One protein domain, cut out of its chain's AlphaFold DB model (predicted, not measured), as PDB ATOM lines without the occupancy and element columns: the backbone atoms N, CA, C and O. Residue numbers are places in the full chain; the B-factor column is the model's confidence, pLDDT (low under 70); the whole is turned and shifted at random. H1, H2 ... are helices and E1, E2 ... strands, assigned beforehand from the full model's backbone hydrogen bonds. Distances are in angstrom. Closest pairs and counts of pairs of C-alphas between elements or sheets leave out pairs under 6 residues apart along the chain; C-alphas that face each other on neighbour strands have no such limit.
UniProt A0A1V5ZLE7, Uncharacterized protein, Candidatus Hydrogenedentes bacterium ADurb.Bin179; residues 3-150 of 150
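What this domain is: This is residues 3 to 150 of the 150 residues of an uncharacterized protein of Candidatus Hydrogenedentes bacterium ADurb.Bin179 (UniProt A0A1V5ZLE7). Two antiparallel sheets lie partly face to face as a sandwich, with the three strands E5, E6 and E9 covering part of one face of a twisted six-stranded sheet, E3, E4, E11, E10, E7, E8 in order. Over the other face lie H2 and the small parallel pair E1 and E2, while H3 grazes the large sheet at its E3 end. The 148 printed residues run E1 H1 H2 E2 E3 H3 E4 E5 E6 E7 E8 E9 E10 E11, three named helices and eleven named strands, mixed in class. The whole is compact, with a radius of gyration of the C-alphas of 15.3 A and spans of 47 by 40 by 29 A.

How they stand to each other: In the large sheet, E3 (residues 48 to 51) is antiparallel to E4 (70 to 73), with N 50 and O 71 2.8 A apart. E4 is antiparallel to E11 (142 to 144), with N 144 and O 72 at 2.8 A. E10 (130 to 136) and E11 form a hairpin, with N 135 and O 143 at 3.0 A. E7 (97 to 101) is antiparallel to E10, with N 99 and O 134 at 2.8 A, and forms a hairpin with E8 (108 to 111), with N 100 and O 108 at 2.8 A. In the other sheet, E5 (78 to 84) and E6 (87 to 95) form a hairpin, with N 82 and O 89 at 3.0 A, and E9 (117 to 122) is antiparallel to E6, with N 92 and O 118 at 2.8 A. The facing parts of this sandwich, two sheets face to face, are 8.7 A centre to centre, their strands at 26 degrees. H2 (17 to 25) is on the large sheet over E10 at a height over the sheet of 10.2 A, on a local plane only just supported, by 6 C-alphas. E1 (3 to 5), H1 (7 to 11), H2 and E2 (33 to 35) form a strand-helix-strand unit, two parallel neighbour strands with helices between, with N 35 and O 4 at 3.0 A. The closest C-alphas of E2 and E3, of Val 35 and Trp 48, are 4.7 A apart. H3 (58 to 67) only grazes the large sheet; its C-alpha closest to E3 is that of Ala 64, 6.6 A from that of Val 51. Every O i to N i+4 pair is within hydrogen-bond range in H2 and H3; H1 has 0 of 1, but 2 of 2 O i to N i+3 pairs.

Where its parts are: E1 begins at C-alpha 3, (-5.286, 3.830, -13.866), and E11 ends at C-alpha 144, (-12.651, 3.902, -10.512). E6 and E10 each measure 20.4 A from first to last C-alpha, E5 16.4 A and H3 14.2 A. E6 bends by 73 degrees at Cys 92, C-alpha (-23.171, 0.480, -7.844).

The domain as a whole: The C-alphas farthest apart, of Asn 40 and Lys 125, are 46.9 A apart. The printed part has no cut; the link E2 to E3, residues 36 to 47, is long. The mean pLDDT of the printed part is 95.8, and no printed residue is under 70.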
ATOM      1  N   VAL A   3      -5.216   4.291 -15.259       97.50
ATOM      2  CA  VAL A   3      -5.286   3.830 -13.866       97.50
ATOM      3  C   VAL A   3      -5.132   2.315 -13.787       97.50
ATOM      4  O   VAL A   3      -4.640   1.821 -12.771       97.50
ATOM      5  N   TYR A   4      -5.512   1.608 -14.859       98.06
ATOM      6  CA  TYR A   4      -5.342   0.169 -14.993       98.06
ATOM      7  C   TYR A   4      -4.903  -0.252 -16.403       98.06
ATOM      8  O   TYR A   4      -5.575   0.098 -17.375       98.06
ATOM      9  N   ASN A   5      -3.839  -1.051 -16.497       97.12
ATOM     10  CA  ASN A   5      -3.391  -1.715 -17.726       97.12
ATOM     11  C   ASN A   5      -3.363  -3.234 -17.510       97.12
ATOM     12  O   ASN A   5      -2.576  -3.729 -16.697       97.12
ATOM     13  N   ALA A   6      -4.186  -3.992 -18.239       95.75
ATOM     14  CA  ALA A   6      -4.280  -5.431 -18.009       95.75
ATOM     15  C   ALA A   6      -3.005  -6.200 -18.373       95.75
ATOM     16  O   ALA A   6      -2.641  -7.137 -17.663       95.75
ATOM     17  N   THR A   7      -2.304  -5.830 -19.444       95.12
ATOM     18  CA  THR A   7      -1.050  -6.491 -19.835       95.12
ATOM     19  C   THR A   7       0.057  -6.259 -18.802       95.12
ATOM     20  O   THR A   7       0.842  -7.167 -18.516       95.12
ATOM     21  N   CYS A   8       0.083  -5.109 -18.127       94.94
ATOM     22  CA  CYS A   8       1.054  -4.841 -17.064       94.94
ATOM     23  C   CYS A   8       0.873  -5.707 -15.800       94.94
ATOM     24  O   CYS A   8       1.772  -5.727 -14.953       94.94
ATOM     25  N   ARG A   9      -0.205  -6.499 -15.679       93.06
ATOM     26  CA  ARG A   9      -0.378  -7.438 -14.550       93.06
ATOM     27  C   ARG A   9       0.709  -8.512 -14.527       93.06
ATOM     28  O   ARG A   9       1.050  -9.040 -13.476       93.06
ATOM     29  N   PHE A  10       1.288  -8.811 -15.691       92.38
ATOM     30  CA  PHE A  10       2.375  -9.778 -15.834       92.38
ATOM     31  C   PHE A  10       3.727  -9.247 -15.344       92.38
ATOM     32  O   PHE A  10       4.655 -10.029 -15.153       92.38
ATOM     33  N   CYS A  11       3.849  -7.936 -15.115       93.81
ATOM     34  CA  CYS A  11       5.044  -7.309 -14.551       93.81
ATOM     35  C   CYS A  11       4.771  -6.549 -13.240       93.81
ATOM     36  O   CYS A  11       5.642  -5.809 -12.780       93.81
ATOM     37  N   GLY A  12       3.585  -6.736 -12.643       94.12
ATOM     38  CA  GLY A  12       3.191  -6.156 -11.354       94.12
ATOM     39  C   GLY A  12       3.014  -4.637 -11.365       94.12
ATOM     40  O   GLY A  12       3.244  -3.989 -10.346       94.12
ATOM     41  N   ARG A  13       2.678  -4.053 -12.522       95.06
ATOM     42  CA  ARG A  13       2.524  -2.597 -12.712       95.06
ATOM     43  C   ARG A  13       1.181  -2.224 -13.336       95.06
ATOM     44  O   ARG A  13       1.066  -1.209 -14.011       95.06
ATOM     45  N   ASP A  14       0.178  -3.064 -13.132       96.00
ATOM     46  CA  ASP A  14      -1.163  -2.892 -13.676       96.00
ATOM     47  C   ASP A  14      -1.946  -1.753 -13.034       96.00
ATOM     48  O   ASP A  14      -2.803  -1.208 -13.710       96.00
ATOM     49  N   VAL A  15      -1.663  -1.353 -11.789       97.31
ATOM     50  CA  VAL A  15      -2.449  -0.334 -11.068       97.31
ATOM     51  C   VAL A  15      -1.647   0.945 -10.826       97.31
ATOM     52  O   VAL A  15      -0.580   0.921 -10.217       97.31
ATOM     53  N   SER A  16      -2.223   2.088 -11.210       97.25
ATOM     54  CA  SER A  16      -1.611   3.420 -11.067       97.25
ATOM     55  C   SER A  16      -2.413   4.402 -10.197       97.25
ATOM     56  O   SER A  16      -2.148   5.604 -10.242       97.25
ATOM     57  N   SER A  17      -3.361   3.927  -9.372       95.38
ATOM     58  CA  SER A  17      -4.201   4.780  -8.501       95.38
ATOM     59  C   SER A  17      -3.403   5.786  -7.667       95.38
ATOM     60  O   SER A  17      -3.780   6.951  -7.614       95.38
ATOM     61  N   VAL A  18      -2.281   5.374  -7.064       94.69
ATOM     62  CA  VAL A  18      -1.467   6.258  -6.204       94.69
ATOM     63  C   VAL A  18      -0.846   7.408  -7.002       94.69
ATOM     64  O   VAL A  18      -0.919   8.559  -6.585       94.69
ATOM     65  N   HIS A  19      -0.301   7.133  -8.191       95.94
ATOM     66  CA  HIS A  19       0.234   8.181  -9.067       95.94
ATOM     67  C   HIS A  19      -0.865   9.146  -9.524       95.94
ATOM     68  O   HIS A  19      -0.648  10.352  -9.644       95.94
ATOM     69  N   TRP A  20      -2.068   8.620  -9.768       96.44
ATOM     70  CA  TRP A  20      -3.218   9.447 -10.102       96.44
ATOM     71  C   TRP A  20      -3.641  10.335  -8.922       96.44
ATOM     72  O   TRP A  20      -3.857  11.529  -9.129       96.44
ATOM     73  N   ASP A  21      -3.658   9.806  -7.696       94.75
ATOM     74  CA  ASP A  21      -3.916  10.576  -6.472       94.75
ATOM     75  C   ASP A  21      -2.930  11.729  -6.291       94.75
ATOM     76  O   ASP A  21      -3.345  12.856  -6.024       94.75
ATOM     77  N   GLU A  22      -1.635  11.485  -6.492       94.75
ATOM     78  CA  GLU A  22      -0.610  12.529  -6.392       94.75
ATOM     79  C   GLU A  22      -0.827  13.665  -7.398       94.75
ATOM     80  O   GLU A  22      -0.633  14.840  -7.075       94.75
ATOM     81  N   LEU A  23      -1.228  13.333  -8.626       95.69
ATOM     82  CA  LEU A  23      -1.503  14.324  -9.665       95.69
ATOM     83  C   LEU A  23      -2.762  15.133  -9.338       95.69
ATOM     84  O   LEU A  23      -2.731  16.363  -9.423       95.69
ATOM     85  N   LEU A  24      -3.841  14.468  -8.914       95.19
ATOM     86  CA  LEU A  24      -5.065  15.141  -8.477       95.19
ATOM     87  C   LEU A  24      -4.792  16.074  -7.287       95.19
ATOM     88  O   LEU A  24      -5.251  17.217  -7.284       95.19
ATOM     89  N   ALA A  25      -3.976  15.635  -6.324       93.31
ATOM     90  CA  ALA A  25      -3.600  16.436  -5.162       93.31
ATOM     91  C   ALA A  25      -2.777  17.681  -5.522       93.31
ATOM     92  O   ALA A  25      -2.922  18.730  -4.893       93.31
ATOM     93  N   LYS A  26      -1.971  17.603  -6.588       94.19
ATOM     94  CA  LYS A  26      -1.257  18.748  -7.179       94.19
ATOM     95  C   LYS A  26      -2.157  19.654  -8.036       94.19
ATOM     96  O   LYS A  26      -1.664  20.610  -8.627       94.19
ATOM     97  N   GLY A  27      -3.458  19.370  -8.117       93.94
ATOM     98  CA  GLY A  27      -4.442  20.179  -8.840       93.94
ATOM     99  C   GLY A  27      -4.625  19.808 -10.312       93.94
ATOM    100  O   GLY A  27      -5.364  20.497 -11.019       93.94
ATOM    101  N   TRP A  28      -4.001  18.728 -10.790       95.38
ATOM    102  CA  TRP A  28      -4.236  18.250 -12.150       95.38
ATOM    103  C   TRP A  28      -5.649  17.679 -12.283       95.38
ATOM    104  O   TRP A  28      -6.179  17.051 -11.369       95.38
ATOM    105  N   ARG A  29      -6.258  17.865 -13.456       93.06
ATOM    106  CA  ARG A  29      -7.582  17.320 -13.787       93.06
ATOM    107  C   ARG A  29      -7.452  16.284 -14.889       93.06
ATOM    108  O   ARG A  29      -7.673  16.574 -16.060       93.06
ATOM    109  N   LEU A  30      -6.996  15.093 -14.510       91.38
ATOM    110  CA  LEU A  30      -6.722  14.006 -15.445       91.38
ATOM    111  C   LEU A  30      -7.778  12.902 -15.319       91.38
ATOM    112  O   LEU A  30      -8.084  12.501 -14.193       91.38
ATOM    113  N   PRO A  31      -8.280  12.365 -16.445       91.25
ATOM    114  CA  PRO A  31      -9.172  11.214 -16.425       91.25
ATOM    115  C   PRO A  31      -8.430   9.943 -15.985       91.25
ATOM    116  O   PRO A  31      -7.218   9.835 -16.201       91.25
ATOM    117  N   ALA A  32      -9.164   8.978 -15.430       94.31
ATOM    118  CA  ALA A  32      -8.678   7.640 -15.096       94.31
ATOM    119  C   ALA A  32      -9.267   6.601 -16.049       94.31
ATOM    120  O   ALA A  32     -10.469   6.365 -16.043       94.31
ATOM    121  N   LEU A  33      -8.423   5.986 -16.868       97.38
ATOM    122  CA  LEU A  33      -8.837   5.004 -17.867       97.38
ATOM    123  C   LEU A  33      -8.324   3.619 -17.481       97.38
ATOM    124  O   LEU A  33      -7.187   3.496 -17.028       97.38
ATOM    125  N   ALA A  34      -9.145   2.595 -17.684       98.00
ATOM    126  CA  ALA A  34      -8.713   1.202 -17.664       98.00
ATOM    127  C   ALA A  34      -8.782   0.635 -19.080       98.00
ATOM    128  O   ALA A  34      -9.748   0.905 -19.805       98.00
ATOM    129  N   VAL A  35      -7.765  -0.135 -19.457       97.12
ATOM    130  CA  VAL A  35      -7.679  -0.795 -20.762       97.12
ATOM    131  C   VAL A  35      -7.032  -2.174 -20.645       97.12
ATOM    132  O   VAL A  35      -6.306  -2.479 -19.696       97.12
ATOM    133  N   ASP A  36      -7.285  -2.994 -21.658       95.81
ATOM    134  CA  ASP A  36      -6.714  -4.330 -21.778       95.81
ATOM    135  C   ASP A  36      -5.265  -4.329 -22.295       95.81
ATOM    136  O   ASP A  36      -4.483  -5.214 -21.954       95.81
ATOM    137  N   ASP A  37      -4.913  -3.367 -23.156       94.69
ATOM    138  CA  ASP A  37      -3.623  -3.337 -23.865       94.69
ATOM    139  C   ASP A  37      -3.296  -4.688 -24.543       94.69
ATOM    140  O   ASP A  37      -2.273  -5.339 -24.304       94.69
ATOM    141  N   VAL A  38      -4.256  -5.183 -25.332       92.62
ATOM    142  CA  VAL A  38      -4.264  -6.557 -25.852       92.62
ATOM    143  C   VAL A  38      -3.082  -6.813 -26.785       92.62
ATOM    144  O   VAL A  38      -3.028  -6.293 -27.895       92.62
ATOM    145  N   HIS A  39      -2.203  -7.727 -26.373       90.56
ATOM    146  CA  HIS A  39      -1.167  -8.330 -27.223       90.56
ATOM    147  C   HIS A  39      -1.412  -9.828 -27.473       90.56
ATOM    148  O   HIS A  39      -0.811 -10.426 -28.362       90.56
ATOM    149  N   ASN A  40      -2.281 -10.448 -26.668       88.12
ATOM    150  CA  ASN A  40      -2.719 -11.836 -26.783       88.12
ATOM    151  C   ASN A  40      -4.034 -12.047 -26.004       88.12
ATOM    152  O   ASN A  40      -4.513 -11.159 -25.300       88.12
ATOM    153  N   ASP A  41      -4.599 -13.246 -26.112       87.88
ATOM    154  CA  ASP A  41      -5.913 -13.625 -25.577       87.88
ATOM    155  C   ASP A  41      -6.040 -13.462 -24.068       87.88
ATOM    156  O   ASP A  41      -7.127 -13.172 -23.575       87.88
ATOM    157  N   SER A  42      -4.937 -13.603 -23.334       84.00
ATOM    158  CA  SER A  42      -4.978 -13.555 -21.878       84.00
ATOM    159  C   SER A  42      -5.320 -12.163 -21.341       84.00
ATOM    160  O   SER A  42      -5.952 -12.081 -20.289       84.00
ATOM    161  N   SER A  43      -4.961 -11.079 -22.038       85.31
ATOM    162  CA  SER A  43      -5.242  -9.708 -21.584       85.31
ATOM    163  C   SER A  43      -6.618  -9.187 -22.003       85.31
ATOM    164  O   SER A  43      -6.956  -8.070 -21.639       85.31
ATOM    165  N   ARG A  44      -7.417  -9.947 -22.764       91.25
ATOM    166  CA  ARG A  44      -8.724  -9.468 -23.241       91.25
ATOM    167  C   ARG A  44      -9.768  -9.466 -22.125       91.25
ATOM    168  O   ARG A  44      -9.859 -10.430 -21.370       91.25
ATOM    169  N   GLN A  45     -10.628  -8.450 -22.121       91.88
ATOM    170  CA  GLN A  45     -11.788  -8.314 -21.233       91.88
ATOM    171  C   GLN A  45     -11.411  -8.336 -19.745       91.88
ATOM    172  O   GLN A  45     -12.122  -8.890 -18.905       91.88
ATOM    173  N   VAL A  46     -10.268  -7.746 -19.412       95.00
ATOM    174  CA  VAL A  46      -9.750  -7.652 -18.047       95.00
ATOM    175  C   VAL A  46      -9.960  -6.247 -17.488       95.00
ATOM    176  O   VAL A  46     -10.259  -6.126 -16.300       95.00
ATOM    177  N   GLY A  47      -9.822  -5.208 -18.317       96.38
ATOM    178  CA  GLY A  47     -10.000  -3.810 -17.942       96.38
ATOM    179  C   GLY A  47     -10.565  -2.960 -19.080       96.38
ATOM    180  O   GLY A  47     -10.144  -3.058 -20.229       96.38
ATOM    181  N   TRP A  48     -11.524  -2.095 -18.766       97.81
ATOM    182  CA  TRP A  48     -12.196  -1.255 -19.756       97.81
ATOM    183  C   TRP A  48     -12.693   0.059 -19.158       97.81
ATOM    184  O   TRP A  48     -12.818   0.224 -17.944       97.81
ATOM    185  N   THR A  49     -13.020   1.006 -20.034       98.12
ATOM    186  CA  THR A  49     -13.636   2.279 -19.655       98.12
ATOM    187  C   THR A  49     -15.061   2.329 -20.192       98.12
ATOM    188  O   THR A  49     -15.276   2.312 -21.402       98.12
ATOM    189  N   TRP A  50     -16.036   2.409 -19.292       97.94
ATOM    190  CA  TRP A  50     -17.424   2.693 -19.636       97.94
ATOM    191  C   TRP A  50     -17.572   4.177 -19.942       97.94
ATOM    192  O   TRP A  50     -17.228   5.008 -19.106       97.94
ATOM    193  N   VAL A  51     -18.099   4.520 -21.116       98.00
ATOM    194  CA  VAL A  51     -18.279   5.913 -21.552       98.00
ATOM    195  C   VAL A  51     -19.760   6.189 -21.777       98.00
ATOM    196  O   VAL A  51     -20.417   5.496 -22.552       98.00
ATOM    197  N   ARG A  52     -20.283   7.227 -21.122       97.31
ATOM    198  CA  ARG A  52     -21.653   7.709 -21.305       97.31
ATOM    199  C   ARG A  52     -21.656   8.823 -22.351       97.31
ATOM    200  O   ARG A  52     -21.547   9.998 -22.010       97.31
ATOM    201  N   ALA A  53     -21.762   8.433 -23.617       97.94
ATOM    202  CA  ALA A  53     -21.850   9.336 -24.763       97.94
ATOM    203  C   ALA A  53     -23.260   9.322 -25.376       97.94
ATOM    204  O   ALA A  53     -23.942   8.301 -25.342       97.94
ATOM    205  N   GLU A  54     -23.682  10.444 -25.961       97.25
ATOM    206  CA  GLU A  54     -24.997  10.570 -26.618       97.25
ATOM    207  C   GLU A  54     -25.104   9.740 -27.905       97.25
ATOM    208  O   GLU A  54     -26.192   9.331 -28.301       97.25
ATOM    209  N   ALA A  55     -23.971   9.477 -28.559       98.12
ATOM    210  CA  ALA A  55     -23.881   8.675 -29.769       98.12
ATOM    211  C   ALA A  55     -22.517   7.979 -29.863       98.12
ATOM    212  O   ALA A  55     -21.526   8.447 -29.299       98.12
ATOM    213  N   LEU A  56     -22.440   6.895 -30.640       97.88
ATOM    214  CA  LEU A  56     -21.180   6.222 -30.965       97.88
ATOM    215  C   LEU A  56     -20.454   6.958 -32.104       97.88
ATOM    216  O   LEU A  56     -20.323   6.458 -33.219       97.88
ATOM    217  N   THR A  57     -20.018   8.184 -31.823       98.50
ATOM    218  CA  THR A  57     -19.206   9.012 -32.724       98.50
ATOM    219  C   THR A  57     -17.965   9.505 -31.991       98.50
ATOM    220  O   THR A  57     -17.968   9.607 -30.763       98.50
ATOM    221  N   LEU A  58     -16.902   9.826 -32.735       98.12
ATOM    222  CA  LEU A  58     -15.665  10.351 -32.153       98.12
ATOM    223  C   LEU A  58     -15.943  11.573 -31.267       98.12
ATOM    224  O   LEU A  58     -15.507  11.605 -30.120       98.12
ATOM    225  N   ASP A  59     -16.707  12.539 -31.768       98.38
ATOM    226  CA  ASP A  59     -16.967  13.789 -31.053       98.38
ATOM    227  C   ASP A  59     -17.752  13.563 -29.759       98.38
ATOM    228  O   ASP A  59     -17.365  14.086 -28.711       98.38
ATOM    229  N   ALA A  60     -18.800  12.733 -29.791       98.38
ATOM    230  CA  ALA A  60     -19.602  12.432 -28.607       98.38
ATOM    231  C   ALA A  60     -18.801  11.657 -27.545       98.38
ATOM    232  O   ALA A  60     -18.882  11.968 -26.355       98.38
ATOM    233  N   VAL A  61     -17.973  10.692 -27.961       97.75
ATOM    234  CA  VAL A  61     -17.082   9.947 -27.054       97.75
ATOM    235  C   VAL A  61     -16.034  10.875 -26.443       97.75
ATOM    236  O   VAL A  61     -15.828  10.871 -25.229       97.75
ATOM    237  N   MET A  62     -15.399  11.722 -27.254       96.56
ATOM    238  CA  MET A  62     -14.397  12.671 -26.770       96.56
ATOM    239  C   MET A  62     -15.004  13.721 -25.835       96.56
ATOM    240  O   MET A  62     -14.357  14.109 -24.862       96.56
ATOM    241  N   ALA A  63     -16.235  14.168 -26.089       96.81
ATOM    242  CA  ALA A  63     -16.961  15.066 -25.197       96.81
ATOM    243  C   ALA A  63     -17.246  14.407 -23.838       96.81
ATOM    244  O   ALA A  63     -16.985  15.019 -22.800       96.81
ATOM    245  N   ALA A  64     -17.701  13.151 -23.831       96.69
ATOM    246  CA  ALA A  64     -17.946  12.387 -22.608       96.69
ATOM    247  C   ALA A  64     -16.664  12.173 -21.784       96.69
ATOM    248  O   ALA A  64     -16.650  12.391 -20.573       96.69
ATOM    249  N   LEU A  65     -15.551  11.823 -22.434       94.81
ATOM    250  CA  LEU A  65     -14.259  11.661 -21.760       94.81
ATOM    251  C   LEU A  65     -13.749  12.975 -21.152       94.81
ATOM    252  O   LEU A  65     -13.276  12.988 -20.017       94.81
ATOM    253  N   LYS A  66     -13.869  14.096 -21.877       93.00
ATOM    254  CA  LYS A  66     -13.439  15.422 -21.393       93.00
ATOM    255  C   LYS A  66     -14.287  15.934 -20.229       93.00
ATOM    256  O   LYS A  66     -13.754  16.612 -19.356       93.00
ATOM    257  N   SER A  67     -15.584  15.633 -20.221       93.75
ATOM    258  CA  SER A  67     -16.509  16.080 -19.172       93.75
ATOM    259  C   SER A  67     -16.488  15.203 -17.918       93.75
ATOM    260  O   SER A  67     -17.053  15.594 -16.900       93.75
ATOM    261  N   GLY A  68     -15.843  14.033 -17.970       93.94
ATOM    262  CA  GLY A  68     -15.889  13.064 -16.876       93.94
ATOM    263  C   GLY A  68     -17.108  12.141 -16.922       93.94
ATOM    264  O   GLY A  68     -17.388  11.468 -15.943       93.94
ATOM    265  N   ALA A  69     -17.850  12.071 -18.028       96.44
ATOM    266  CA  ALA A  69     -18.978  11.154 -18.190       96.44
ATOM    267  C   ALA A  69     -18.509   9.727 -18.554       96.44
ATOM    268  O   ALA A  69     -18.876   9.172 -19.589       96.44
ATOM    269  N   PHE A  70     -17.667   9.134 -17.711       97.69
ATOM    270  CA  PHE A  70     -17.124   7.785 -17.882       97.69
ATOM    271  C   PHE A  70     -16.778   7.167 -16.520       97.69
ATOM    272  O   PHE A  70     -16.801   7.870 -15.517       97.69
ATOM    273  N   TYR A  71     -16.419   5.884 -16.472       98.38
ATOM    274  CA  TYR A  71     -15.665   5.289 -15.361       98.38
ATOM    275  C   TYR A  71     -14.795   4.130 -15.860       98.38
ATOM    276  O   TYR A  71     -15.104   3.502 -16.872       98.38
ATOM    277  N   ALA A  72     -13.709   3.838 -15.152       98.44
ATOM    278  CA  ALA A  72     -12.832   2.704 -15.438       98.44
ATOM    279  C   ALA A  72     -13.239   1.485 -14.599       98.44
ATOM    280  O   ALA A  72     -13.662   1.650 -13.457       98.44
ATOM    281  N   SER A  73     -13.109   0.265 -15.123       98.44
ATOM    282  CA  SER A  73     -13.479  -0.956 -14.402       98.44
ATOM    283  C   SER A  73     -12.670  -2.176 -14.832       98.44
ATOM    284  O   SER A  73     -12.208  -2.268 -15.963       98.44
ATOM    285  N   THR A  74     -12.534  -3.119 -13.902       98.38
ATOM    286  CA  THR A  74     -12.077  -4.502 -14.127       98.38
ATOM    287  C   THR A  74     -13.160  -5.535 -13.779       98.38
ATOM    288  O   THR A  74     -12.879  -6.731 -13.676       98.38
ATOM    289  N   GLY A  75     -14.392  -5.081 -13.530       98.12
ATOM    290  CA  GLY A  75     -15.511  -5.909 -13.078       98.12
ATOM    291  C   GLY A  75     -16.725  -5.084 -12.639       98.12
ATOM    292  O   GLY A  75     -17.709  -5.044 -13.373       98.12
ATOM    293  N   PRO A  76     -16.687  -4.421 -11.465       98.44
ATOM    294  CA  PRO A  76     -17.864  -3.777 -10.888       98.44
ATOM    295  C   PRO A  76     -18.342  -2.554 -11.679       98.44
ATOM    296  O   PRO A  76     -17.600  -1.926 -12.439       98.44
ATOM    297  N   GLU A  77     -19.601  -2.191 -11.467       98.62
ATOM    298  CA  GLU A  77     -20.282  -1.126 -12.195       98.62
ATOM    299  C   GLU A  77     -20.647   0.031 -11.273       98.62
ATOM    300  O   GLU A  77     -21.216  -0.170 -10.197       98.62
ATOM    301  N   PHE A  78     -20.395   1.252 -11.738       98.69
ATOM    302  CA  PHE A  78     -21.061   2.431 -11.204       98.69
ATOM    303  C   PHE A  78     -22.383   2.623 -11.942       98.69
ATOM    304  O   PHE A  78     -22.405   2.750 -13.164       98.69
ATOM    305  N   LYS A  79     -23.479   2.668 -11.186       98.38
ATOM    306  CA  LYS A  79     -24.809   3.010 -11.704       98.38
ATOM    307  C   LYS A  79     -25.040   4.513 -11.638       98.38
ATOM    308  O   LYS A  79     -25.580   5.089 -12.574       98.38
ATOM    309  N   ASP A  80     -24.579   5.138 -10.558       98.06
ATOM    310  CA  ASP A  80     -24.549   6.587 -10.415       98.06
ATOM    311  C   ASP A  80     -23.450   7.033  -9.440       98.06
ATOM    312  O   ASP A  80     -23.192   6.375  -8.429       98.06
ATOM    313  N   VAL A  81     -22.803   8.159  -9.747       97.62
ATOM    314  CA  VAL A  81     -21.896   8.865  -8.835       97.62
ATOM    315  C   VAL A  81     -22.122  10.357  -9.011       97.62
ATOM    316  O   VAL A  81     -21.915  10.894 -10.102       97.62
ATOM    317  N   ARG A  82     -22.522  11.040  -7.940       97.19
ATOM    318  CA  ARG A  82     -22.858  12.467  -7.991       97.19
ATOM    319  C   ARG A  82     -22.530  13.184  -6.692       97.19
ATOM    320  O   ARG A  82     -22.556  12.587  -5.618       97.19
ATOM    321  N   ILE A  83     -22.265  14.484  -6.792       96.81
ATOM    322  CA  ILE A  83     -22.291  15.397  -5.647       96.81
ATOM    323  C   ILE A  83     -23.659  16.074  -5.653       96.81
ATOM    324  O   ILE A  83     -24.063  16.650  -6.660       96.81
ATOM    325  N   GLN A  84     -24.373  15.994  -4.538       96.38
ATOM    326  CA  GLN A  84     -25.669  16.629  -4.348       96.38
ATOM    327  C   GLN A  84     -25.696  17.255  -2.954       96.38
ATOM    328  O   GLN A  84     -25.479  16.551  -1.971       96.38
ATOM    329  N   ASP A  85     -25.941  18.564  -2.870       94.19
ATOM    330  CA  ASP A  85     -26.002  19.315  -1.605       94.19
ATOM    331  C   ASP A  85     -24.731  19.163  -0.742       94.19
ATOM    332  O   ASP A  85     -24.785  19.068   0.479       94.19
ATOM    333  N   GLY A  86     -23.558  19.082  -1.387       93.50
ATOM    334  CA  GLY A  86     -22.271  18.858  -0.714       93.50
ATOM    335  C   GLY A  86     -22.011  17.408  -0.281       93.50
ATOM    336  O   GLY A  86     -20.929  17.117   0.224       93.50
ATOM    337  N   ILE A  87     -22.947  16.488  -0.523       96.38
ATOM    338  CA  ILE A  87     -22.836  15.064  -0.187       96.38
ATOM    339  C   ILE A  87     -22.522  14.266  -1.451       96.38
ATOM    340  O   ILE A  87     -23.209  14.371  -2.468       96.38
ATOM    341  N   VAL A  88     -21.500  13.419  -1.379       97.88
ATOM    342  CA  VAL A  88     -21.157  12.471  -2.443       97.88
ATOM    343  C   VAL A  88     -22.060  11.256  -2.304       97.88
ATOM    344  O   VAL A  88     -22.101  10.646  -1.237       97.88
ATOM    345  N   LYS A  89     -22.779  10.888  -3.361       98.56
ATOM    346  CA  LYS A  89     -23.669   9.722  -3.400       98.56
ATOM    347  C   LYS A  89     -23.198   8.757  -4.478       98.56
ATOM    348  O   LYS A  89     -22.803   9.189  -5.559       98.56
ATOM    349  N   VAL A  90     -23.223   7.469  -4.155       98.75
ATOM    350  CA  VAL A  90     -22.767   6.381  -5.024       98.75
ATOM    351  C   VAL A  90     -23.823   5.290  -5.046       98.75
ATOM    352  O   VAL A  90     -24.274   4.855  -3.989       98.75
ATOM    353  N   GLU A  91     -24.146   4.815  -6.243       98.81
ATOM    354  CA  GLU A  91     -24.933   3.612  -6.510       98.81
ATOM    355  C   GLU A  91     -24.125   2.707  -7.447       98.81
ATOM    356  O   GLU A  91     -23.527   3.172  -8.421       98.81
ATOM    357  N   CYS A  92     -24.065   1.410  -7.157       98.81
ATOM    358  CA  CYS A  92     -23.171   0.480  -7.844       98.81
ATOM    359  C   CYS A  92     -23.725  -0.952  -7.911       98.81
ATOM    360  O   CYS A  92     -24.788  -1.272  -7.363       98.81
ATOM    361  N   SER A  93     -23.024  -1.827  -8.634       98.81
ATOM    362  CA  SER A  93     -23.185  -3.279  -8.505       98.81
ATOM    363  C   SER A  93     -22.848  -3.748  -7.075       98.81
ATOM    364  O   SER A  93     -22.177  -3.019  -6.348       98.81
ATOM    365  N   PRO A  94     -23.259  -4.958  -6.650       98.75
ATOM    366  CA  PRO A  94     -22.873  -5.509  -5.348       98.75
ATOM    367  C   PRO A  94     -21.350  -5.514  -5.133       98.75
ATOM    368  O   PRO A  94     -20.613  -6.106  -5.922       98.75
ATOM    369  N   VAL A  95     -20.877  -4.864  -4.066       98.88
ATOM    370  CA  VAL A  95     -19.449  -4.694  -3.746       98.88
ATOM    371  C   VAL A  95     -19.153  -4.970  -2.272       98.88
ATOM    372  O   VAL A  95     -20.023  -4.864  -1.408       98.88
ATOM    373  N   THR A  96     -17.910  -5.335  -1.965       98.81
ATOM    374  CA  THR A  96     -17.439  -5.567  -0.588       98.81
ATOM    375  C   THR A  96     -16.882  -4.301   0.054       98.81
ATOM    376  O   THR A  96     -16.805  -4.204   1.280       98.81
ATOM    377  N   LYS A  97     -16.497  -3.314  -0.760       98.75
ATOM    378  CA  LYS A  97     -15.820  -2.103  -0.305       98.75
ATOM    379  C   LYS A  97     -16.137  -0.922  -1.218       98.75
ATOM    380  O   LYS A  97     -16.045  -1.044  -2.437       98.75
ATOM    381  N   ILE A  98     -16.452   0.222  -0.612       98.88
ATOM    382  CA  ILE A  98     -16.582   1.528  -1.275       98.88
ATOM    383  C   ILE A  98     -15.619   2.497  -0.586       98.88
ATOM    384  O   ILE A  98     -15.659   2.657   0.636       98.88
ATOM    385  N   GLN A  99     -14.735   3.135  -1.349       98.44
ATOM    386  CA  GLN A  99     -13.744   4.089  -0.854       98.44
ATOM    387  C   GLN A  99     -13.945   5.447  -1.515       98.44
ATOM    388  O   GLN A  99     -13.932   5.553  -2.734       98.44
ATOM    389  N   PHE A 100     -14.079   6.486  -0.698       98.06
ATOM    390  CA  PHE A 100     -14.077   7.884  -1.104       98.06
ATOM    391  C   PHE A 100     -12.682   8.446  -0.850       98.06
ATOM    392  O   PHE A 100     -12.227   8.495   0.295       98.06
ATOM    393  N   LEU A 101     -11.996   8.852  -1.914       96.50
ATOM    394  CA  LEU A 101     -10.634   9.369  -1.867       96.50
ATOM    395  C   LEU A 101     -10.617  10.847  -2.253       96.50
ATOM    396  O   LEU A 101     -11.313  11.288  -3.165       96.50
ATOM    397  N   SER A 102      -9.807  11.613  -1.538       95.31
ATOM    398  CA  SER A 102      -9.547  13.035  -1.758       95.31
ATOM    399  C   SER A 102      -8.132  13.334  -1.254       95.31
ATOM    400  O   SER A 102      -7.408  12.413  -0.864       95.31
ATOM    401  N   ASN A 103      -7.748  14.607  -1.192       89.38
ATOM    402  CA  ASN A 103      -6.523  15.032  -0.523       89.38
ATOM    403  C   ASN A 103      -6.461  14.438   0.887       89.38
ATOM    404  O   ASN A 103      -7.348  14.685   1.712       89.38
ATOM    405  N   ALA A 104      -5.416  13.658   1.161       79.38
ATOM    406  CA  ALA A 104      -5.235  13.024   2.456       79.38
ATOM    407  C   ALA A 104      -5.232  14.076   3.587       79.38
ATOM    408  O   ALA A 104      -4.708  15.179   3.403       79.38
ATOM    409  N   PRO A 105      -5.813  13.768   4.760       85.50
ATOM    410  CA  PRO A 105      -6.439  12.500   5.153       85.50
ATOM    411  C   PRO A 105      -7.972  12.473   4.946       85.50
ATOM    412  O   PRO A 105      -8.675  11.764   5.658       85.50
ATOM    413  N   ASN A 106      -8.531  13.266   4.026       90.00
ATOM    414  CA  ASN A 106      -9.966  13.590   4.012       90.00
ATOM    415  C   ASN A 106     -10.866  12.579   3.264       90.00
ATOM    416  O   ASN A 106     -11.852  12.972   2.643       90.00
ATOM    417  N   GLY A 107     -10.519  11.290   3.300       93.19
ATOM    418  CA  GLY A 107     -11.295  10.211   2.681       93.19
ATOM    419  C   GLY A 107     -12.213   9.468   3.658       93.19
ATOM    420  O   GLY A 107     -12.223   9.734   4.861       93.19
ATOM    421  N   MET A 108     -12.963   8.497   3.139       96.50
ATOM    422  CA  MET A 108     -13.784   7.574   3.927       96.50
ATOM    423  C   MET A 108     -13.818   6.190   3.274       96.50
ATOM    424  O   MET A 108     -13.789   6.072   2.052       96.50
ATOM    425  N   GLN A 109     -13.926   5.139   4.082       97.38
ATOM    426  CA  GLN A 109     -14.156   3.776   3.613       97.38
ATOM    427  C   GLN A 109     -15.435   3.214   4.233       97.38
ATOM    428  O   GLN A 109     -15.687   3.394   5.424       97.38
ATOM    429  N   VAL A 110     -16.203   2.494   3.421       98.44
ATOM    430  CA  VAL A 110     -17.337   1.676   3.847       98.44
ATOM    431  C   VAL A 110     -17.050   0.230   3.452       98.44
ATOM    432  O   VAL A 110     -16.717  -0.045   2.299       98.44
ATOM    433  N   LEU A 111     -17.156  -0.682   4.416       98.50
ATOM    434  CA  LEU A 111     -16.964  -2.119   4.223       98.50
ATOM    435  C   LEU A 111     -18.298  -2.845   4.376       98.50
ATOM    436  O   LEU A 111     -19.074  -2.537   5.285       98.50
ATOM    437  N   ALA A 112     -18.545  -3.813   3.497       97.88
ATOM    438  CA  ALA A 112     -19.611  -4.785   3.671       97.88
ATOM    439  C   ALA A 112     -19.379  -5.570   4.972       97.88
ATOM    440  O   ALA A 112     -18.239  -5.882   5.321       97.88
ATOM    441  N   LYS A 113     -20.463  -5.872   5.691       95.12
ATOM    442  CA  LYS A 113     -20.437  -6.719   6.892       95.12
ATOM    443  C   LYS A 113     -21.107  -8.052   6.583       95.12
ATOM    444  O   LYS A 113     -20.431  -9.001   6.212       95.12
ATOM    445  N   ASP A 114     -22.435  -8.069   6.646       94.44
ATOM    446  CA  ASP A 114     -23.235  -9.285   6.469       94.44
ATOM    447  C   ASP A 114     -23.785  -9.430   5.042       94.44
ATOM    448  O   ASP A 114     -24.099 -10.531   4.596       94.44
ATOM    449  N   ALA A 115     -23.895  -8.318   4.308       97.12
ATOM    450  CA  ALA A 115     -24.405  -8.272   2.943       97.12
ATOM    451  C   ALA A 115     -23.573  -7.317   2.064       97.12
ATOM    452  O   ALA A 115     -22.987  -6.362   2.592       97.12
ATOM    453  N   PRO A 116     -23.529  -7.540   0.733       98.19
ATOM    454  CA  PRO A 116     -22.864  -6.635  -0.197       98.19
ATOM    455  C   PRO A 116     -23.443  -5.220  -0.144       98.19
ATOM    456  O   PRO A 116     -24.652  -5.026  -0.006       98.19
ATOM    457  N   LEU A 117     -22.579  -4.229  -0.325       98.62
ATOM    458  CA  LEU A 117     -22.983  -2.842  -0.503       98.62
ATOM    459  C   LEU A 117     -23.446  -2.637  -1.947       98.62
ATOM    460  O   LEU A 117     -22.852  -3.171  -2.878       98.62
ATOM    461  N   THR A 118     -24.482  -1.830  -2.139       98.75
ATOM    462  CA  THR A 118     -24.928  -1.368  -3.469       98.75
ATOM    463  C   THR A 118     -24.998   0.153  -3.552       98.75
ATOM    464  O   THR A 118     -25.177   0.714  -4.630       98.75
ATOM    465  N   MET A 119     -24.817   0.835  -2.422       98.62
ATOM    466  CA  MET A 119     -24.776   2.284  -2.326       98.62
ATOM    467  C   MET A 119     -23.997   2.733  -1.094       98.62
ATOM    468  O   MET A 119     -23.885   2.000  -0.110       98.62
ATOM    469  N   ALA A 120     -23.487   3.958  -1.145       98.50
ATOM    470  CA  ALA A 120     -22.933   4.660   0.004       98.50
ATOM    471  C   ALA A 120     -23.037   6.172  -0.206       98.50
ATOM    472  O   ALA A 120     -23.193   6.657  -1.330       98.50
ATOM    473  N   SER A 121     -22.912   6.922   0.885       98.19
ATOM    474  CA  SER A 121     -22.781   8.374   0.830       98.19
ATOM    475  C   SER A 121     -21.625   8.849   1.696       98.19
ATOM    476  O   SER A 121     -21.270   8.192   2.673       98.19
ATOM    477  N   PHE A 122     -21.034   9.976   1.319       97.69
ATOM    478  CA  PHE A 122     -19.952  10.619   2.044       97.69
ATOM    479  C   PHE A 122     -20.229  12.112   2.153       97.69
ATOM    480  O   PHE A 122     -20.317  12.810   1.143       97.69
ATOM    481  N   GLU A 123     -20.345  12.595   3.385       96.25
ATOM    482  CA  GLU A 123     -20.431  14.015   3.698       96.25
ATOM    483  C   GLU A 123     -19.059  14.502   4.190       96.25
ATOM    484  O   GLU A 123     -18.601  14.098   5.269       96.25
ATOM    485  N   PRO A 124     -18.352  15.336   3.410       93.44
ATOM    486  CA  PRO A 124     -17.060  15.847   3.826       93.44
ATOM    487  C   PRO A 124     -17.173  16.770   5.042       93.44
ATOM    488  O   PRO A 124     -17.865  17.780   5.020       93.44
ATOM    489  N   LYS A 125     -16.394  16.490   6.093       89.38
ATOM    490  CA  LYS A 125     -16.337  17.336   7.307       89.38
ATOM    491  C   LYS A 125     -15.637  18.685   7.095       89.38
ATOM    492  O   LYS A 125     -15.629  19.532   7.985       89.38
ATOM    493  N   LYS A 126     -14.959  18.849   5.963       89.38
ATOM    494  CA  LYS A 126     -14.195  20.036   5.568       89.38
ATOM    495  C   LYS A 126     -14.390  20.256   4.075       89.38
ATOM    496  O   LYS A 126     -14.706  19.318   3.349       89.38
ATOM    497  N   LYS A 127     -14.128  21.478   3.611       88.38
ATOM    498  CA  LYS A 127     -14.154  21.800   2.183       88.38
ATOM    499  C   LYS A 127     -13.121  20.951   1.430       88.38
ATOM    500  O   LYS A 127     -11.926  21.060   1.701       88.38
ATOM    501  N   LEU A 128     -13.590  20.135   0.490       91.75
ATOM    502  CA  LEU A 128     -12.751  19.391  -0.449       91.75
ATOM    503  C   LEU A 128     -12.720  20.108  -1.795       91.75
ATOM    504  O   LEU A 128     -13.657  20.816  -2.146       91.75
ATOM    505  N   THR A 129     -11.640  19.925  -2.549       92.38
ATOM    506  CA  THR A 129     -11.548  20.392  -3.941       92.38
ATOM    507  C   THR A 129     -12.069  19.344  -4.914       92.38
ATOM    508  O   THR A 129     -12.666  19.685  -5.932       92.38
ATOM    509  N   TYR A 130     -11.854  18.069  -4.598       96.00
ATOM    510  CA  TYR A 130     -12.360  16.943  -5.363       96.00
ATOM    511  C   TYR A 130     -12.638  15.745  -4.459       96.00
ATOM    512  O   TYR A 130     -12.154  15.664  -3.330       96.00
ATOM    513  N   VAL A 131     -13.377  14.785  -4.990       97.00
ATOM    514  CA  VAL A 131     -13.516  13.433  -4.465       97.00
ATOM    515  C   VAL A 131     -13.527  12.470  -5.642       97.00
ATOM    516  O   VAL A 131     -14.077  12.772  -6.695       97.00
ATOM    517  N   ARG A 132     -12.938  11.298  -5.483       96.81
ATOM    518  CA  ARG A 132     -13.119  10.175  -6.402       96.81
ATOM    519  C   ARG A 132     -13.522   8.946  -5.614       96.81
ATOM    520  O   ARG A 132     -13.290   8.876  -4.407       96.81
ATOM    521  N   VAL A 133     -14.109   7.979  -6.295       98.38
ATOM    522  CA  VAL A 133     -14.642   6.774  -5.678       98.38
ATOM    523  C   VAL A 133     -13.984   5.553  -6.297       98.38
ATOM    524  O   VAL A 133     -13.892   5.439  -7.518       98.38
ATOM    525  N   GLU A 134     -13.543   4.632  -5.449       98.62
ATOM    526  CA  GLU A 134     -13.191   3.270  -5.843       98.62
ATOM    527  C   GLU A 134     -14.188   2.294  -5.230       98.62
ATOM    528  O   GLU A 134     -14.532   2.400  -4.050       98.62
ATOM    529  N   ILE A 135     -14.640   1.331  -6.025       98.81
ATOM    530  CA  ILE A 135     -15.483   0.229  -5.554       98.81
ATOM    531  C   ILE A 135     -14.790  -1.099  -5.834       98.81
ATOM    532  O   ILE A 135     -14.154  -1.250  -6.875       98.81
ATOM    533  N   THR A 136     -14.884  -2.052  -4.906       98.88
ATOM    534  CA  THR A 136     -14.258  -3.377  -5.037       98.88
ATOM    535  C   THR A 136     -15.282  -4.479  -4.820       98.88
ATOM    536  O   THR A 136     -15.947  -4.499  -3.785       98.88
ATOM    537  N   ASP A 137     -15.413  -5.399  -5.772       98.75
ATOM    538  CA  ASP A 137     -16.347  -6.523  -5.679       98.75
ATOM    539  C   ASP A 137     -15.827  -7.673  -4.787       98.75
ATOM    540  O   ASP A 137     -14.798  -7.559  -4.117       98.75
ATOM    541  N   ALA A 138     -16.569  -8.782  -4.727       98.25
ATOM    542  CA  ALA A 138     -16.182  -9.963  -3.947       98.25
ATOM    543  C   ALA A 138     -15.005 -10.752  -4.551       98.25
ATOM    544  O   ALA A 138     -14.353 -11.510  -3.839       98.25
ATOM    545  N   ASN A 139     -14.711 -10.553  -5.838       98.00
ATOM    546  CA  ASN A 139     -13.593 -11.180  -6.546       98.00
ATOM    547  C   ASN A 139     -12.326 -10.306  -6.517       98.00
ATOM    548  O   ASN A 139     -11.332 -10.638  -7.164       98.00
ATOM    549  N   GLY A 140     -12.360  -9.172  -5.810       97.69
ATOM    550  CA  GLY A 140     -11.259  -8.213  -5.756       97.69
ATOM    551  C   GLY A 140     -11.123  -7.347  -7.009       97.69
ATOM    552  O   GLY A 140     -10.127  -6.638  -7.141       97.69
ATOM    553  N   LYS A 141     -12.097  -7.373  -7.928       98.19
ATOM    554  CA  LYS A 141     -12.126  -6.473  -9.085       98.19
ATOM    555  C   LYS A 141     -12.503  -5.073  -8.639       98.19
ATOM    556  O   LYS A 141     -13.315  -4.897  -7.734       98.19
ATOM    557  N   VAL A 142     -11.921  -4.077  -9.292       98.56
ATOM    558  CA  VAL A 142     -12.034  -2.666  -8.919       98.56
ATOM    559  C   VAL A 142     -12.619  -1.850 -10.066       98.56
ATOM    560  O   VAL A 142     -12.343  -2.130 -11.235       98.56
ATOM    561  N   ALA A 143     -13.413  -0.839  -9.724       98.69
ATOM    562  CA  ALA A 143     -13.777   0.246 -10.624       98.69
ATOM    563  C   ALA A 143     -13.443   1.601 -10.000       98.69
ATOM    564  O   ALA A 143     -13.534   1.779  -8.784       98.69
ATOM    565  N   TRP A 144     -13.087   2.555 -10.858       98.62
ATOM    566  CA  TRP A 144     -12.651   3.902 -10.512       98.62
ATOM    567  C   TRP A 144     -13.581   4.920 -11.168       98.62
ATOM    568  O   TRP A 144     -13.673   4.990 -12.397       98.62
ATOM    569  N   SER A 145     -14.259   5.722 -10.350       98.31
ATOM    570  CA  SER A 145     -15.008   6.880 -10.833       98.31
ATOM    571  C   SER A 145     -14.032   7.949 -11.337       98.31
ATOM    572  O   SER A 145     -12.879   7.957 -10.917       98.31
ATOM    573  N   PRO A 146     -14.467   8.917 -12.153       96.62
ATOM    574  CA  PRO A 146     -13.726  10.155 -12.370       96.62
ATOM    575  C   PRO A 146     -13.612  10.929 -11.047       96.62
ATOM    576  O   PRO A 146     -14.355  10.672 -10.094       96.62
ATOM    577  N   ALA A 147     -12.703  11.901 -10.992       96.56
ATOM    578  CA  ALA A 147     -12.720  12.884  -9.917       96.56
ATOM    579  C   ALA A 147     -13.914  13.833 -10.116       96.56
ATOM    580  O   ALA A 147     -14.050  14.461 -11.164       96.56
ATOM    581  N   LEU A 148     -14.767  13.930  -9.102       95.81
ATOM    582  CA  LEU A 148     -15.837  14.911  -8.993       95.81
ATOM    583  C   LEU A 148     -15.306  16.122  -8.233       95.81
ATOM    584  O   LEU A 148     -14.592  15.963  -7.245       95.81
ATOM    585  N   TYR A 149     -15.655  17.322  -8.680       94.12
ATOM    586  CA  TYR A 149     -15.165  18.579  -8.112       94.12
ATOM    587  C   TYR A 149     -16.304  19.335  -7.416       94.12
ATOM    588  O   TYR A 149     -17.446  19.262  -7.873       94.12
ATOM    589  N   PHE A 150     -15.977  20.031  -6.322       89.88
ATOM    590  CA  PHE A 150     -16.894  20.883  -5.548       89.88
ATOM    591  C   PHE A 150     -16.837  22.345  -5.998       89.88
ATOM    592  O   PHE A 150     -15.756  22.782  -6.464       89.88
TER     593      PHE A 150